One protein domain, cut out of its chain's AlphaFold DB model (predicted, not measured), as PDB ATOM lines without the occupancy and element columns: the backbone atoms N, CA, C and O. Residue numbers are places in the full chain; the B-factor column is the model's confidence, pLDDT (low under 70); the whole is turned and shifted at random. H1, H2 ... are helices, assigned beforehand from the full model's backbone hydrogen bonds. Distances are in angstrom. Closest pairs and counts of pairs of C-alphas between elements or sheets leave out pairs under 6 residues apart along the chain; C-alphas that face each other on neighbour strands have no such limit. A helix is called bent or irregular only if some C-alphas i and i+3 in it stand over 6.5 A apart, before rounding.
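AT A GLANCE: This is residues 47 to 148 of the 350 residues of a protein of Glossina fuscipes fuscipes (UniProt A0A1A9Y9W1). A single long helix, H3, makes a shaft that sticks out of a small head with its residues 127 to 148. In the head the first turns of H3 have the shorter H1 and H2 on two different sides, H1 slanting across H3 and H2 crosswise to it, with the links and the first printed residues filling in around them. The printed part has 102 residues with three named helices, in the order H1, H2, H3, and no named strand; the class is all helix. The whole is loose, with a radius of gyration of the C-alphas of 18.6 A, and spans 63 by 30 by 25 A, the length made by the free arm of H3.

HOW THE PARTS SIT: Start with H3, residues 109 to 148, the longest helix. Go to Arg 112 on it and look for H1, residues 59 to 74: the two helices touch, and their closest C-alphas, those of Cys 64 and Arg 112, are 5.6 A apart. H3 touches H1 with residues 109 to 119 alone. Their lines stand at a steep tilt of 42 degrees, and they run opposite ways. Next look at Lys 111 for H2, residues 85 to 98, which touches H3 with residues 87 to 88 alone. The closest C-alphas here, those of Val 88 and Lys 111, are 6.5 A apart, and the lines are about perpendicular at 77 degrees. H1 and H2 are apart. In H2 and H3 every O i to N i+4 pair is within hydrogen-bond range; in H1 10 of 12 are.

IN THESE COORDINATES: Find C-alpha 109 at (9.363, 159.798, 286.758); from there H3 runs 58.3 A to C-alpha 148 at (41.724, 145.444, 333.053). H1 begins at C-alpha 59, at (15.157, 166.666, 301.451), and measures 24.4 A to C-alpha 74. It has a kink of 28 degrees near residue 68 and is irregular, with C-alphas 70 and 73 standing 7.0 A apart. H2 measures 20.5 A from C-alpha 85 to C-alpha 98. Before H1, residues 47 to 58 hold no named element.

THE WHOLE: The two C-alphas farthest apart, those of Gln 74 and Asp 148, are 64.5 A from each other. Without residues 127 to 148, which stand free, the body has 80 residues and spans 36 by 25 by 23 A. The printed part has no cut, and the links from H1 to H2 and from H2 to H3, 10 residues each, are short. The mean pLDDT of the printed part is 72.2, and 53 residues are under 70, among them residues 72 to 114, as the B-factor column shows; H3 has a mean of 82.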
ATOM      1  N   ALA A  47      24.819 161.719 301.931       63.12
ATOM      2  CA  ALA A  47      24.659 161.732 303.384       63.12
ATOM      3  C   ALA A  47      24.869 163.112 304.017       63.12
ATOM      4  O   ALA A  47      24.230 163.416 305.018       63.12
ATOM      5  N   ASP A  48      25.687 163.976 303.413       68.44
ATOM      6  CA  ASP A  48      25.955 165.321 303.942       68.44
ATOM      7  C   ASP A  48      24.758 166.269 303.771       68.44
ATOM      8  O   ASP A  48      24.684 167.328 304.393       68.44
ATOM      9  N   TYR A  49      23.793 165.864 302.939       67.12
ATOM     10  CA  TYR A  49      22.529 166.557 302.698       67.12
ATOM     11  C   TYR A  49      21.392 166.040 303.591       67.12
ATOM     12  O   TYR A  49      20.269 166.545 303.505       67.12
ATOM     13  N   ALA A  50      21.655 165.036 304.432       71.62
ATOM     14  CA  ALA A  50      20.714 164.569 305.436       71.62
ATOM     15  C   ALA A  50      20.761 165.484 306.675       71.62
ATOM     16  O   ALA A  50      21.843 165.894 307.104       71.62
ATOM     17  N   PRO A  51      19.614 165.809 307.293       71.75
ATOM     18  CA  PRO A  51      19.606 166.570 308.533       71.75
ATOM     19  C   PRO A  51      20.289 165.781 309.661       71.75
ATOM     20  O   PRO A  51      20.082 164.581 309.817       71.75
ATOM     21  N   VAL A  52      21.057 166.485 310.500       63.44
ATOM     22  CA  VAL A  52      21.769 165.925 311.674       63.44
ATOM     23  C   VAL A  52      20.800 165.513 312.804       63.44
ATOM     24  O   VAL A  52      21.191 164.881 313.781       63.44
ATOM     25  N   ARG A  53      19.515 165.876 312.688       62.19
ATOM     26  CA  ARG A  53      18.447 165.571 313.656       62.19
ATOM     27  C   ARG A  53      17.638 164.333 313.220       62.19
ATOM     28  O   ARG A  53      17.713 163.950 312.051       62.19
ATOM     29  N   PRO A  54      16.870 163.697 314.129       42.59
ATOM     30  CA  PRO A  54      16.150 162.460 313.833       42.59
ATOM     31  C   PRO A  54      15.232 162.604 312.616       42.59
ATOM     32  O   PRO A  54      14.579 163.633 312.462       42.59
ATOM     33  N   LEU A  55      15.205 161.535 311.813       54.97
ATOM     34  CA  LEU A  55      14.679 161.346 310.452       54.97
ATOM     35  C   LEU A  55      15.739 161.256 309.352       54.97
ATOM     36  O   LEU A  55      15.378 160.697 308.335       54.97
ATOM     37  N   MET A  56      16.995 161.707 309.543       69.38
ATOM     38  CA  MET A  56      18.214 161.427 308.726       69.38
ATOM     39  C   MET A  56      18.039 161.183 307.201       69.38
ATOM     40  O   MET A  56      18.847 160.495 306.583       69.38
ATOM     41  N   VAL A  57      17.021 161.770 306.571       72.88
ATOM     42  CA  VAL A  57      16.671 161.580 305.161       72.88
ATOM     43  C   VAL A  57      16.850 162.926 304.449       72.88
ATOM     44  O   VAL A  57      16.246 163.920 304.861       72.88
ATOM     45  N   PRO A  58      17.674 163.006 303.389       77.50
ATOM     46  CA  PRO A  58      17.852 164.188 302.566       77.50
ATOM     47  C   PRO A  58      16.536 164.683 301.974       77.50
ATOM     48  O   PRO A  58      15.741 163.909 301.436       77.50
ATOM     49  N   ALA A  59      16.353 166.004 301.978       74.00
ATOM     50  CA  ALA A  59      15.157 166.666 301.451       74.00
ATOM     51  C   ALA A  59      14.857 166.311 299.980       74.00
ATOM     52  O   ALA A  59      13.694 166.254 299.583       74.00
ATOM     53  N   LEU A  60      15.892 165.998 299.188       75.94
ATOM     54  CA  LEU A  60      15.765 165.522 297.804       75.94
ATOM     55  C   LEU A  60      14.838 164.303 297.690       75.94
ATOM     56  O   LEU A  60      14.103 164.152 296.721       75.94
ATOM     57  N   ILE A  61      14.863 163.433 298.690       75.56
ATOM     58  CA  ILE A  61      14.226 162.119 298.650       75.56
ATOM     59  C   ILE A  61      12.781 162.232 299.064       75.56
ATOM     60  O   ILE A  61      11.918 161.691 298.384       75.56
ATOM     61  N   VAL A  62      12.518 163.025 300.102       78.75
ATOM     62  CA  VAL A  62      11.163 163.430 300.484       78.75
ATOM     63  C   VAL A  62      10.454 164.069 299.285       78.75
ATOM     64  O   VAL A  62       9.320 163.716 298.972       78.75
ATOM     65  N   HIS A  63      11.153 164.939 298.548       75.25
ATOM     66  CA  HIS A  63      10.607 165.573 297.351       75.25
ATOM     67  C   HIS A  63      10.376 164.577 296.198       75.25
ATOM     68  O   HIS A  63       9.331 164.627 295.550       75.25
ATOM     69  N   CYS A  64      11.296 163.631 295.967       75.31
ATOM     70  CA  CYS A  64      11.109 162.560 294.981       75.31
ATOM     71  C   CYS A  64       9.915 161.659 295.314       75.31
ATOM     72  O   CYS A  64       9.132 161.359 294.417       75.31
ATOM     73  N   VAL A  65       9.757 161.252 296.577       78.62
ATOM     74  CA  VAL A  65       8.652 160.393 297.037       78.62
ATOM     75  C   VAL A  65       7.316 161.093 296.834       78.62
ATOM     76  O   VAL A  65       6.459 160.556 296.143       78.62
ATOM     77  N   HIS A  66       7.185 162.332 297.310       79.12
ATOM     78  CA  HIS A  66       5.959 163.118 297.154       79.12
ATOM     79  C   HIS A  66       5.542 163.283 295.682       79.12
ATOM     80  O   HIS A  66       4.368 163.257 295.312       79.12
ATOM     81  N   GLN A  67       6.527 163.430 294.803       73.81
ATOM     82  CA  GLN A  67       6.297 163.554 293.373       73.81
ATOM     83  C   GLN A  67       5.937 162.227 292.684       73.81
ATOM     84  O   GLN A  67       5.175 162.222 291.718       73.81
ATOM     85  N   ILE A  68       6.480 161.103 293.158       75.44
ATOM     86  CA  ILE A  68       6.094 159.767 292.687       75.44
ATOM     87  C   ILE A  68       4.675 159.443 293.165       75.44
ATOM     88  O   ILE A  68       3.891 158.907 292.392       75.44
ATOM     89  N   GLU A  69       4.313 159.817 294.389       80.44
ATOM     90  CA  GLU A  69       2.965 159.617 294.932       80.44
ATOM     91  C   GLU A  69       1.914 160.463 294.202       80.44
ATOM     92  O   GLU A  69       0.837 159.965 293.891       80.44
ATOM     93  N   SER A  70       2.232 161.717 293.864       75.50
ATOM     94  CA  SER A  70       1.288 162.616 293.177       75.50
ATOM     95  C   SER A  70       1.118 162.332 291.680       75.50
ATOM     96  O   SER A  70       0.029 162.541 291.150       75.50
ATOM     97  N   ARG A  71       2.160 161.864 290.972       71.06
ATOM     98  CA  ARG A  71       2.116 161.646 289.505       71.06
ATOM     99  C   ARG A  71       2.177 160.176 289.077       71.06
ATOM    100  O   ARG A  71       1.821 159.853 287.947       71.06
ATOM    101  N   GLY A  72       2.616 159.280 289.958       64.94
ATOM    102  CA  GLY A  72       2.855 157.868 289.655       64.94
ATOM    103  C   GLY A  72       1.623 156.976 289.696       64.94
ATOM    104  O   GLY A  72       1.642 155.898 289.119       64.94
ATOM    105  N   SER A  73       0.498 157.398 290.268       60.50
ATOM    106  CA  SER A  73      -0.704 156.549 290.258       60.50
ATOM    107  C   SER A  73      -1.237 156.246 288.845       60.50
ATOM    108  O   SER A  73      -1.969 155.277 288.676       60.50
ATOM    109  N   GLN A  74      -0.866 157.037 287.827       64.12
ATOM    110  CA  GLN A  74      -1.374 156.891 286.455       64.12
ATOM    111  C   GLN A  74      -0.487 156.061 285.510       64.12
ATOM    112  O   GLN A  74      -0.920 155.731 284.408       64.12
ATOM    113  N   GLN A  75       0.739 155.697 285.899       60.72
ATOM    114  CA  GLN A  75       1.659 154.944 285.038       60.72
ATOM    115  C   GLN A  75       1.874 153.522 285.574       60.72
ATOM    116  O   GLN A  75       2.179 153.308 286.742       60.72
ATOM    117  N   LYS A  76       1.725 152.510 284.713       58.84
ATOM    118  CA  LYS A  76       1.951 151.099 285.065       58.84
ATOM    119  C   LYS A  76       3.431 150.749 284.834       58.84
ATOM    120  O   LYS A  76       3.950 151.024 283.761       58.84
ATOM    121  N   GLY A  77       4.114 150.139 285.812       64.25
ATOM    122  CA  GLY A  77       5.506 149.657 285.650       64.25
ATOM    123  C   GLY A  77       6.623 150.640 286.044       64.25
ATOM    124  O   GLY A  77       7.754 150.541 285.579       64.25
ATOM    125  N   ILE A  78       6.321 151.584 286.927       64.94
ATOM    126  CA  ILE A  78       7.185 152.705 287.342       64.94
ATOM    127  C   ILE A  78       8.526 152.267 287.935       64.94
ATOM    128  O   ILE A  78       9.566 152.880 287.682       64.94
ATOM    129  N   TYR A  79       8.487 151.186 288.706       65.75
ATOM    130  CA  TYR A  79       9.642 150.605 289.383       65.75
ATOM    131  C   TYR A  79      10.409 149.595 288.509       65.75
ATOM    132  O   TYR A  79      11.452 149.106 288.926       65.75
ATOM    133  N   SER A  80       9.933 149.297 287.292       60.16
ATOM    134  CA  SER A  80      10.409 148.167 286.475       60.16
ATOM    135  C   SER A  80      11.394 148.531 285.353       60.16
ATOM    136  O   SER A  80      11.633 147.716 284.468       60.16
ATOM    137  N   PHE A  81      11.997 149.723 285.350       50.44
ATOM    138  CA  PHE A  81      12.853 150.162 284.239       50.44
ATOM    139  C   PHE A  81      14.347 150.102 284.586       50.44
ATOM    140  O   PHE A  81      14.825 150.898 285.383       50.44
ATOM    141  N   SER A  82      15.111 149.200 283.969       53.91
ATOM    142  CA  SER A  82      16.576 149.097 284.084       53.91
ATOM    143  C   SER A  82      17.233 149.820 282.903       53.91
ATOM    144  O   SER A  82      17.196 149.314 281.786       53.91
ATOM    145  N   GLY A  83      17.805 151.018 283.093       53.28
ATOM    146  CA  GLY A  83      18.492 151.671 281.962       53.28
ATOM    147  C   GLY A  83      18.971 153.117 282.095       53.28
ATOM    148  O   GLY A  83      19.541 153.640 281.142       53.28
ATOM    149  N   LEU A  84      18.784 153.800 283.231       54.88
ATOM    150  CA  LEU A  84      19.079 155.243 283.343       54.88
ATOM    151  C   LEU A  84      20.246 155.592 284.280       54.88
ATOM    152  O   LEU A  84      20.331 156.727 284.735       54.88
ATOM    153  N   VAL A  85      21.189 154.668 284.511       56.47
ATOM    154  CA  VAL A  85      22.345 154.870 285.415       56.47
ATOM    155  C   VAL A  85      23.137 156.145 285.080       56.47
ATOM    156  O   VAL A  85      23.437 156.927 285.975       56.47
ATOM    157  N   ARG A  86      23.391 156.421 283.791       56.22
ATOM    158  CA  ARG A  86      24.131 157.623 283.349       56.22
ATOM    159  C   ARG A  86      23.375 158.929 283.632       56.22
ATOM    160  O   ARG A  86      23.965 159.887 284.099       56.22
ATOM    161  N   LYS A  87      22.049 158.947 283.443       56.41
ATOM    162  CA  LYS A  87      21.232 160.152 283.685       56.41
ATOM    163  C   LYS A  87      21.012 160.430 285.179       56.41
ATOM    164  O   LYS A  87      20.657 161.548 285.545       56.41
ATOM    165  N   VAL A  88      21.182 159.420 286.037       61.28
ATOM    166  CA  VAL A  88      21.166 159.577 287.501       61.28
ATOM    167  C   VAL A  88      22.466 160.224 287.986       61.28
ATOM    168  O   VAL A  88      22.417 161.048 288.895       61.28
ATOM    169  N   GLU A  89      23.607 159.912 287.358       63.91
ATOM    170  CA  GLU A  89      24.878 160.601 287.621       63.91
ATOM    171  C   GLU A  89      24.801 162.083 287.241       63.91
ATOM    172  O   GLU A  89      25.161 162.919 288.064       63.91
ATOM    173  N   ASP A  90      24.228 162.413 286.081       66.25
ATOM    174  CA  ASP A  90      24.037 163.808 285.653       66.25
ATOM    175  C   ASP A  90      23.148 164.587 286.639       66.25
ATOM    176  O   ASP A  90      23.465 165.705 287.041       66.25
ATOM    177  N   LEU A  91      22.047 163.974 287.098       65.50
ATOM    178  CA  LEU A  91      21.140 164.592 288.069       65.50
ATOM    179  C   LEU A  91      21.803 164.773 289.441       65.50
ATOM    180  O   LEU A  91      21.618 165.801 290.096       65.50
ATOM    181  N   LYS A  92      22.592 163.783 289.869       67.06
ATOM    182  CA  LYS A  92      23.405 163.862 291.085       67.06
ATOM    183  C   LYS A  92      24.433 164.986 290.967       67.06
ATOM    184  O   LYS A  92      24.609 165.741 291.915       67.06
ATOM    185  N   GLU A  93      25.094 165.117 289.823       66.69
ATOM    186  CA  GLU A  93      26.098 166.148 289.584       66.69
ATOM    187  C   GLU A  93      25.478 167.554 289.567       66.69
ATOM    188  O   GLU A  93      26.016 168.453 290.209       66.69
ATOM    189  N   CYS A  94      24.310 167.737 288.943       65.69
ATOM    190  CA  CYS A  94      23.553 168.993 289.006       65.69
ATOM    191  C   CYS A  94      23.150 169.358 290.445       65.69
ATOM    192  O   CYS A  94      23.322 170.501 290.865       65.69
ATOM    193  N   PHE A  95      22.681 168.388 291.237       65.56
ATOM    194  CA  PHE A  95      22.334 168.622 292.642       65.56
ATOM    195  C   PHE A  95      23.556 169.011 293.489       65.56
ATOM    196  O   PHE A  95      23.488 169.939 294.297       65.56
ATOM    197  N   LEU A  96      24.688 168.329 293.286       68.25
ATOM    198  CA  LEU A  96      25.931 168.599 294.013       68.25
ATOM    199  C   LEU A  96      26.561 169.949 293.631       68.25
ATOM    200  O   LEU A  96      27.161 170.592 294.493       68.25
ATOM    201  N   LYS A  97      26.424 170.389 292.372       67.19
ATOM    202  CA  LYS A  97      26.950 171.676 291.884       67.19
ATOM    203  C   LYS A  97      26.157 172.865 292.413       67.19
ATOM    204  O   LYS A  97      26.752 173.798 292.950       67.19
ATOM    205  N   ASP A  98      24.831 172.810 292.320       65.38
ATOM    206  CA  ASP A  98      23.998 173.982 292.598       65.38
ATOM    207  C   ASP A  98      23.478 174.033 294.042       65.38
ATOM    208  O   ASP A  98      22.957 175.066 294.466       65.38
ATOM    209  N   LYS A  99      23.602 172.934 294.814       64.44
ATOM    210  CA  LYS A  99      23.059 172.759 296.184       64.44
ATOM    211  C   LYS A  99      21.573 173.116 296.322       64.44
ATOM    212  O   LYS A  99      21.070 173.326 297.426       64.44
ATOM    213  N   LYS A 100      20.868 173.203 295.198       63.34
ATOM    214  CA  LYS A 100      19.444 173.492 295.103       63.34
ATOM    215  C   LYS A 100      18.732 172.201 294.751       63.34
ATOM    216  O   LYS A 100      19.229 171.407 293.957       63.34
ATOM    217  N   ILE A 101      17.561 172.001 295.345       63.91
ATOM    218  CA  ILE A 101      16.677 170.903 294.963       63.91
ATOM    219  C   ILE A 101      16.238 171.189 293.515       63.91
ATOM    220  O   ILE A 101      15.610 172.227 293.290       63.91
ATOM    221  N   PRO A 102      16.608 170.355 292.524       63.84
ATOM    222  CA  PRO A 102      16.209 170.575 291.143       63.84
ATOM    223  C   PRO A 102      14.686 170.546 291.063       63.84
ATOM    224  O   PRO A 102      14.050 169.694 291.684       63.84
ATOM    225  N   GLN A 103      14.107 171.471 290.296       59.81
ATOM    226  CA  GLN A 103      12.674 171.468 290.020       59.81
ATOM    227  C   GLN A 103      12.327 170.159 289.313       59.81
ATOM    228  O   GLN A 103      12.665 169.944 288.147       59.81
ATOM    229  N   LEU A 104      11.700 169.248 290.058       61.53
ATOM    230  CA  LEU A 104      11.432 167.902 289.577       61.53
ATOM    231  C   LEU A 104      10.400 167.897 288.445       61.53
ATOM    232  O   LEU A 104      10.312 166.893 287.760       61.53
ATOM    233  N   ASP A 105       9.671 168.984 288.190       60.88
ATOM    234  CA  ASP A 105       8.543 169.042 287.250       60.88
ATOM    235  C   ASP A 105       8.851 168.540 285.831       60.88
ATOM    236  O   ASP A 105       7.993 167.875 285.251       60.88
ATOM    237  N   ASN A 106      10.080 168.743 285.338       58.59
ATOM    238  CA  ASN A 106      10.528 168.334 283.997       58.59
ATOM    239  C   ASN A 106      11.355 167.034 283.968       58.59
ATOM    240  O   ASN A 106      11.870 166.640 282.923       58.59
ATOM    241  N   ILE A 107      11.539 166.366 285.109       64.50
ATOM    242  CA  ILE A 107      12.369 165.160 285.209       64.50
ATOM    243  C   ILE A 107      11.488 163.912 285.101       64.50
ATOM    244  O   ILE A 107      10.554 163.750 285.891       64.50
ATOM    245  N   ASP A 108      11.832 163.004 284.176       68.62
ATOM    246  CA  ASP A 108      11.158 161.711 283.988       68.62
ATOM    247  C   ASP A 108      10.949 160.981 285.315       68.62
ATOM    248  O   ASP A 108      11.876 160.811 286.114       68.62
ATOM    249  N   MET A 109       9.739 160.477 285.523       68.62
ATOM    250  CA  MET A 109       9.363 159.798 286.758       68.62
ATOM    251  C   MET A 109      10.250 158.578 287.061       68.62
ATOM    252  O   MET A 109      10.626 158.356 288.211       68.62
ATOM    253  N   HIS A 110      10.704 157.860 286.031       67.12
ATOM    254  CA  HIS A 110      11.664 156.763 286.179       67.12
ATOM    255  C   HIS A 110      13.004 157.205 286.792       67.12
ATOM    256  O   HIS A 110      13.575 156.471 287.596       67.12
ATOM    257  N   LYS A 111      13.509 158.412 286.488       66.69
ATOM    258  CA  LYS A 111      14.746 158.927 287.111       66.69
ATOM    259  C   LYS A 111      14.551 159.155 288.612       66.69
ATOM    260  O   LYS A 111      15.447 158.842 289.391       66.69
ATOM    261  N   ARG A 112      13.375 159.642 289.022       69.94
ATOM    262  CA  ARG A 112      13.035 159.886 290.438       69.94
ATOM    263  C   ARG A 112      13.000 158.580 291.233       69.94
ATOM    264  O   ARG A 112      13.532 158.510 292.338       69.94
ATOM    265  N   VAL A 113      12.441 157.532 290.634       68.69
ATOM    266  CA  VAL A 113      12.351 156.196 291.235       68.69
ATOM    267  C   VAL A 113      13.729 155.570 291.417       68.69
ATOM    268  O   VAL A 113      14.006 155.013 292.472       68.69
ATOM    269  N   HIS A 114      14.632 155.719 290.445       69.94
ATOM    270  CA  HIS A 114      16.019 155.258 290.591       69.94
ATOM    271  C   HIS A 114      16.767 155.969 291.715       69.94
ATOM    272  O   HIS A 114      17.476 155.313 292.474       69.94
ATOM    273  N   VAL A 115      16.588 157.285 291.865       71.00
ATOM    274  CA  VAL A 115      17.172 158.041 292.988       71.00
ATOM    275  C   VAL A 115      16.640 157.520 294.328       71.00
ATOM    276  O   VAL A 115      17.418 157.337 295.263       71.00
ATOM    277  N   TYR A 116      15.340 157.220 294.407       70.75
ATOM    278  CA  TYR A 116      14.727 156.631 295.598       70.75
ATOM    279  C   TYR A 116      15.272 155.228 295.906       70.75
ATOM    280  O   TYR A 116      15.704 154.977 297.027       70.75
ATOM    281  N   VAL A 117      15.324 154.329 294.917       72.81
ATOM    282  CA  VAL A 117      15.834 152.954 295.086       72.81
ATOM    283  C   VAL A 117      17.319 152.953 295.459       72.81
ATOM    284  O   VAL A 117      17.725 152.222 296.361       72.81
ATOM    285  N   PHE A 118      18.126 153.805 294.820       69.38
ATOM    286  CA  PHE A 118      19.541 153.971 295.153       69.38
ATOM    287  C   PHE A 118      19.725 154.411 296.607       69.38
ATOM    288  O   PHE A 118      20.566 153.863 297.319       69.38
ATOM    289  N   TYR A 119      18.920 155.365 297.077       71.31
ATOM    290  CA  TYR A 119      19.019 155.809 298.459       71.31
ATOM    291  C   TYR A 119      18.445 154.814 299.468       71.31
ATOM    292  O   TYR A 119      19.018 154.651 300.537       71.31
ATOM    293  N   ALA A 120      17.364 154.106 299.138       72.50
ATOM    294  CA  ALA A 120      16.842 153.037 299.985       72.50
ATOM    295  C   ALA A 120      17.902 151.943 300.199       72.50
ATOM    296  O   ALA A 120      18.125 151.499 301.324       72.50
ATOM    297  N   HIS A 121      18.629 151.576 299.139       69.88
ATOM    298  CA  HIS A 121      19.761 150.655 299.239       69.88
ATOM    299  C   HIS A 121      20.912 151.249 300.067       69.88
ATOM    300  O   HIS A 121      21.517 150.552 300.880       69.88
ATOM    301  N   TYR A 122      21.206 152.541 299.896       74.69
ATOM    302  CA  TYR A 122      22.214 153.245 300.691       74.69
ATOM    303  C   TYR A 122      21.868 153.266 302.188       74.69
ATOM    304  O   TYR A 122      22.735 152.976 303.008       74.69
ATOM    305  N   LEU A 123      20.609 153.535 302.550       74.94
ATOM    306  CA  LEU A 123      20.131 153.501 303.933       74.94
ATOM    307  C   LEU A 123      20.253 152.103 304.543       74.94
ATOM    308  O   LEU A 123      20.807 151.962 305.630       74.94
ATOM    309  N   GLN A 124      19.816 151.066 303.825       74.94
ATOM    310  CA  GLN A 124      19.965 149.678 304.281       74.94
ATOM    311  C   GLN A 124      21.435 149.303 304.502       74.94
ATOM    312  O   GLN A 124      21.771 148.602 305.456       74.94
ATOM    313  N   LEU A 125      22.331 149.766 303.627       75.75
ATOM    314  CA  LEU A 125      23.766 149.550 303.777       75.75
ATOM    315  C   LEU A 125      24.330 150.313 304.984       75.75
ATOM    316  O   LEU A 125      25.148 149.769 305.724       75.75
ATOM    317  N   GLN A 126      23.884 151.548 305.206       75.94
ATOM    318  CA  GLN A 126      24.292 152.360 306.349       75.94
ATOM    319  C   GLN A 126      23.860 151.729 307.680       75.94
ATOM    320  O   GLN A 126      24.656 151.693 308.616       75.94
ATOM    321  N   GLU A 127      22.642 151.192 307.767       79.75
ATOM    322  CA  GLU A 127      22.151 150.478 308.954       79.75
ATOM    323  C   GLU A 127      22.935 149.191 309.218       79.75
ATOM    324  O   GLU A 127      23.352 148.948 310.351       79.75
ATOM    325  N   LYS A 128      23.221 148.404 308.171       78.38
ATOM    326  CA  LYS A 128      24.077 147.214 308.288       78.38
ATOM    327  C   LYS A 128      25.459 147.574 308.826       78.38
ATOM    328  O   LYS A 128      25.878 147.019 309.840       78.38
ATOM    329  N   LEU A 129      26.126 148.556 308.219       77.12
ATOM    330  CA  LEU A 129      27.440 149.023 308.672       77.12
ATOM    331  C   LEU A 129      27.401 149.569 310.104       77.12
ATOM    332  O   LEU A 129      28.328 149.334 310.876       77.12
ATOM    333  N   ARG A 130      26.325 150.270 310.484       83.62
ATOM    334  CA  ARG A 130      26.130 150.762 311.851       83.62
ATOM    335  C   ARG A 130      26.018 149.610 312.849       83.62
ATOM    336  O   ARG A 130      26.726 149.631 313.851       83.62
ATOM    337  N   SER A 131      25.209 148.595 312.547       83.19
ATOM    338  CA  SER A 131      25.030 147.421 313.413       83.19
ATOM    339  C   SER A 131      26.327 146.622 313.596       83.19
ATOM    340  O   SER A 131      26.668 146.215 314.707       83.19
ATOM    341  N   GLU A 132      27.120 146.467 312.530       87.69
ATOM    342  CA  GLU A 132      28.428 145.813 312.605       87.69
ATOM    343  C   GLU A 132      29.437 146.641 313.404       87.69
ATOM    344  O   GLU A 132      30.220 146.089 314.182       87.69
ATOM    345  N   CYS A 133      29.421 147.963 313.229       84.88
ATOM    346  CA  CYS A 133      30.265 148.877 313.985       84.88
ATOM    347  C   CYS A 133      29.938 148.805 315.482       84.88
ATOM    348  O   CYS A 133      30.843 148.610 316.293       84.88
ATOM    349  N   GLU A 134      28.653 148.852 315.845       90.62
ATOM    350  CA  GLU A 134      28.179 148.703 317.226       90.62
ATOM    351  C   GLU A 134      28.632 147.361 317.830       90.62
ATOM    352  O   GLU A 134      29.197 147.332 318.925       90.62
ATOM    353  N   ALA A 135      28.520 146.256 317.086       92.62
ATOM    354  CA  ALA A 135      28.986 144.945 317.540       92.62
ATOM    355  C   ALA A 135      30.519 144.859 317.706       92.62
ATOM    356  O   ALA A 135      31.020 144.117 318.555       92.62
ATOM    357  N   ARG A 136      31.303 145.574 316.890       86.81
ATOM    358  CA  ARG A 136      32.769 145.646 317.042       86.81
ATOM    359  C   ARG A 136      33.172 146.507 318.233       86.81
ATOM    360  O   ARG A 136      34.080 146.116 318.964       86.81
ATOM    361  N   VAL A 137      32.479 147.623 318.459       95.88
ATOM    362  CA  VAL A 137      32.688 148.487 319.631       95.88
ATOM    363  C   VAL A 137      32.418 147.705 320.918       95.88
ATOM    364  O   VAL A 137      33.281 147.676 321.791       95.88
ATOM    365  N   GLN A 138      31.310 146.963 320.997       96.19
ATOM    366  CA  GLN A 138      31.001 146.119 322.161       96.19
ATOM    367  C   GLN A 138      32.072 145.048 322.424       96.19
ATOM    368  O   GLN A 138      32.465 144.825 323.570       96.19
ATOM    369  N   ARG A 139      32.590 144.398 321.370       95.75
ATOM    370  CA  ARG A 139      33.693 143.429 321.508       95.75
ATOM    371  C   ARG A 139      34.977 144.082 322.013       95.75
ATOM    372  O   ARG A 139      35.647 143.507 322.864       95.75
ATOM    373  N   ALA A 140      35.314 145.270 321.515       93.19
ATOM    374  CA  ALA A 140      36.483 146.010 321.981       93.19
ATOM    375  C   ALA A 140      36.345 146.415 323.459       93.19
ATOM    376  O   ALA A 140      37.304 146.310 324.221       93.19
ATOM    377  N   GLU A 141      35.148 146.818 323.891       96.88
ATOM    378  CA  GLU A 141      34.859 147.122 325.296       96.88
ATOM    379  C   GLU A 141      34.943 145.890 326.200       96.88
ATOM    380  O   GLU A 141      35.435 145.994 327.324       96.88
ATOM    381  N   GLN A 142      34.484 144.727 325.730       97.44
ATOM    382  CA  GLN A 142      34.638 143.469 326.460       97.44
ATOM    383  C   GLN A 142      36.116 143.111 326.623       97.44
ATOM    384  O   GLN A 142      36.567 142.893 327.742       97.44
ATOM    385  N   LEU A 143      36.881 143.143 325.527       96.75
ATOM    386  CA  LEU A 143      38.313 142.854 325.555       96.75
ATOM    387  C   LEU A 143      39.051 143.790 326.522       96.75
ATOM    388  O   LEU A 143      39.918 143.357 327.273       96.75
ATOM    389  N   LYS A 144      38.681 145.075 326.535       97.25
ATOM    390  CA  LYS A 144      39.233 146.048 327.478       97.25
ATOM    391  C   LYS A 144      38.968 145.642 328.931       97.25
ATOM    392  O   LYS A 144      39.897 145.655 329.730       97.25
ATOM    393  N   ARG A 145      37.738 145.232 329.258       97.56
ATOM    394  CA  ARG A 145      37.380 144.759 330.606       97.56
ATOM    395  C   ARG A 145      38.169 143.513 331.011       97.56
ATOM    396  O   ARG A 145      38.626 143.436 332.148       97.56
ATOM    397  N   ASP A 146      38.384 142.583 330.085       97.62
ATOM    398  CA  ASP A 146      39.157 141.362 330.345       97.62
ATOM    399  C   ASP A 146      40.646 141.673 330.595       97.62
ATOM    400  O   ASP A 146      41.283 141.085 331.479       97.62
ATOM    401  N   VAL A 147      41.204 142.642 329.856       98.00
ATOM    402  CA  VAL A 147      42.567 143.151 330.074       98.00
ATOM    403  C   VAL A 147      42.677 143.852 331.426       98.00
ATOM    404  O   VAL A 147      43.598 143.549 332.183       98.00
ATOM    405  N   ASP A 148      41.734 144.731 331.770       97.50
ATOM    406  CA  ASP A 148      41.724 145.444 333.053       97.50
ATOM    407  C   ASP A 148      41.628 144.461 334.239       97.50
ATOM    408  O   ASP A 148      42.362 144.588 335.220       97.50
TER     409      ASP A 148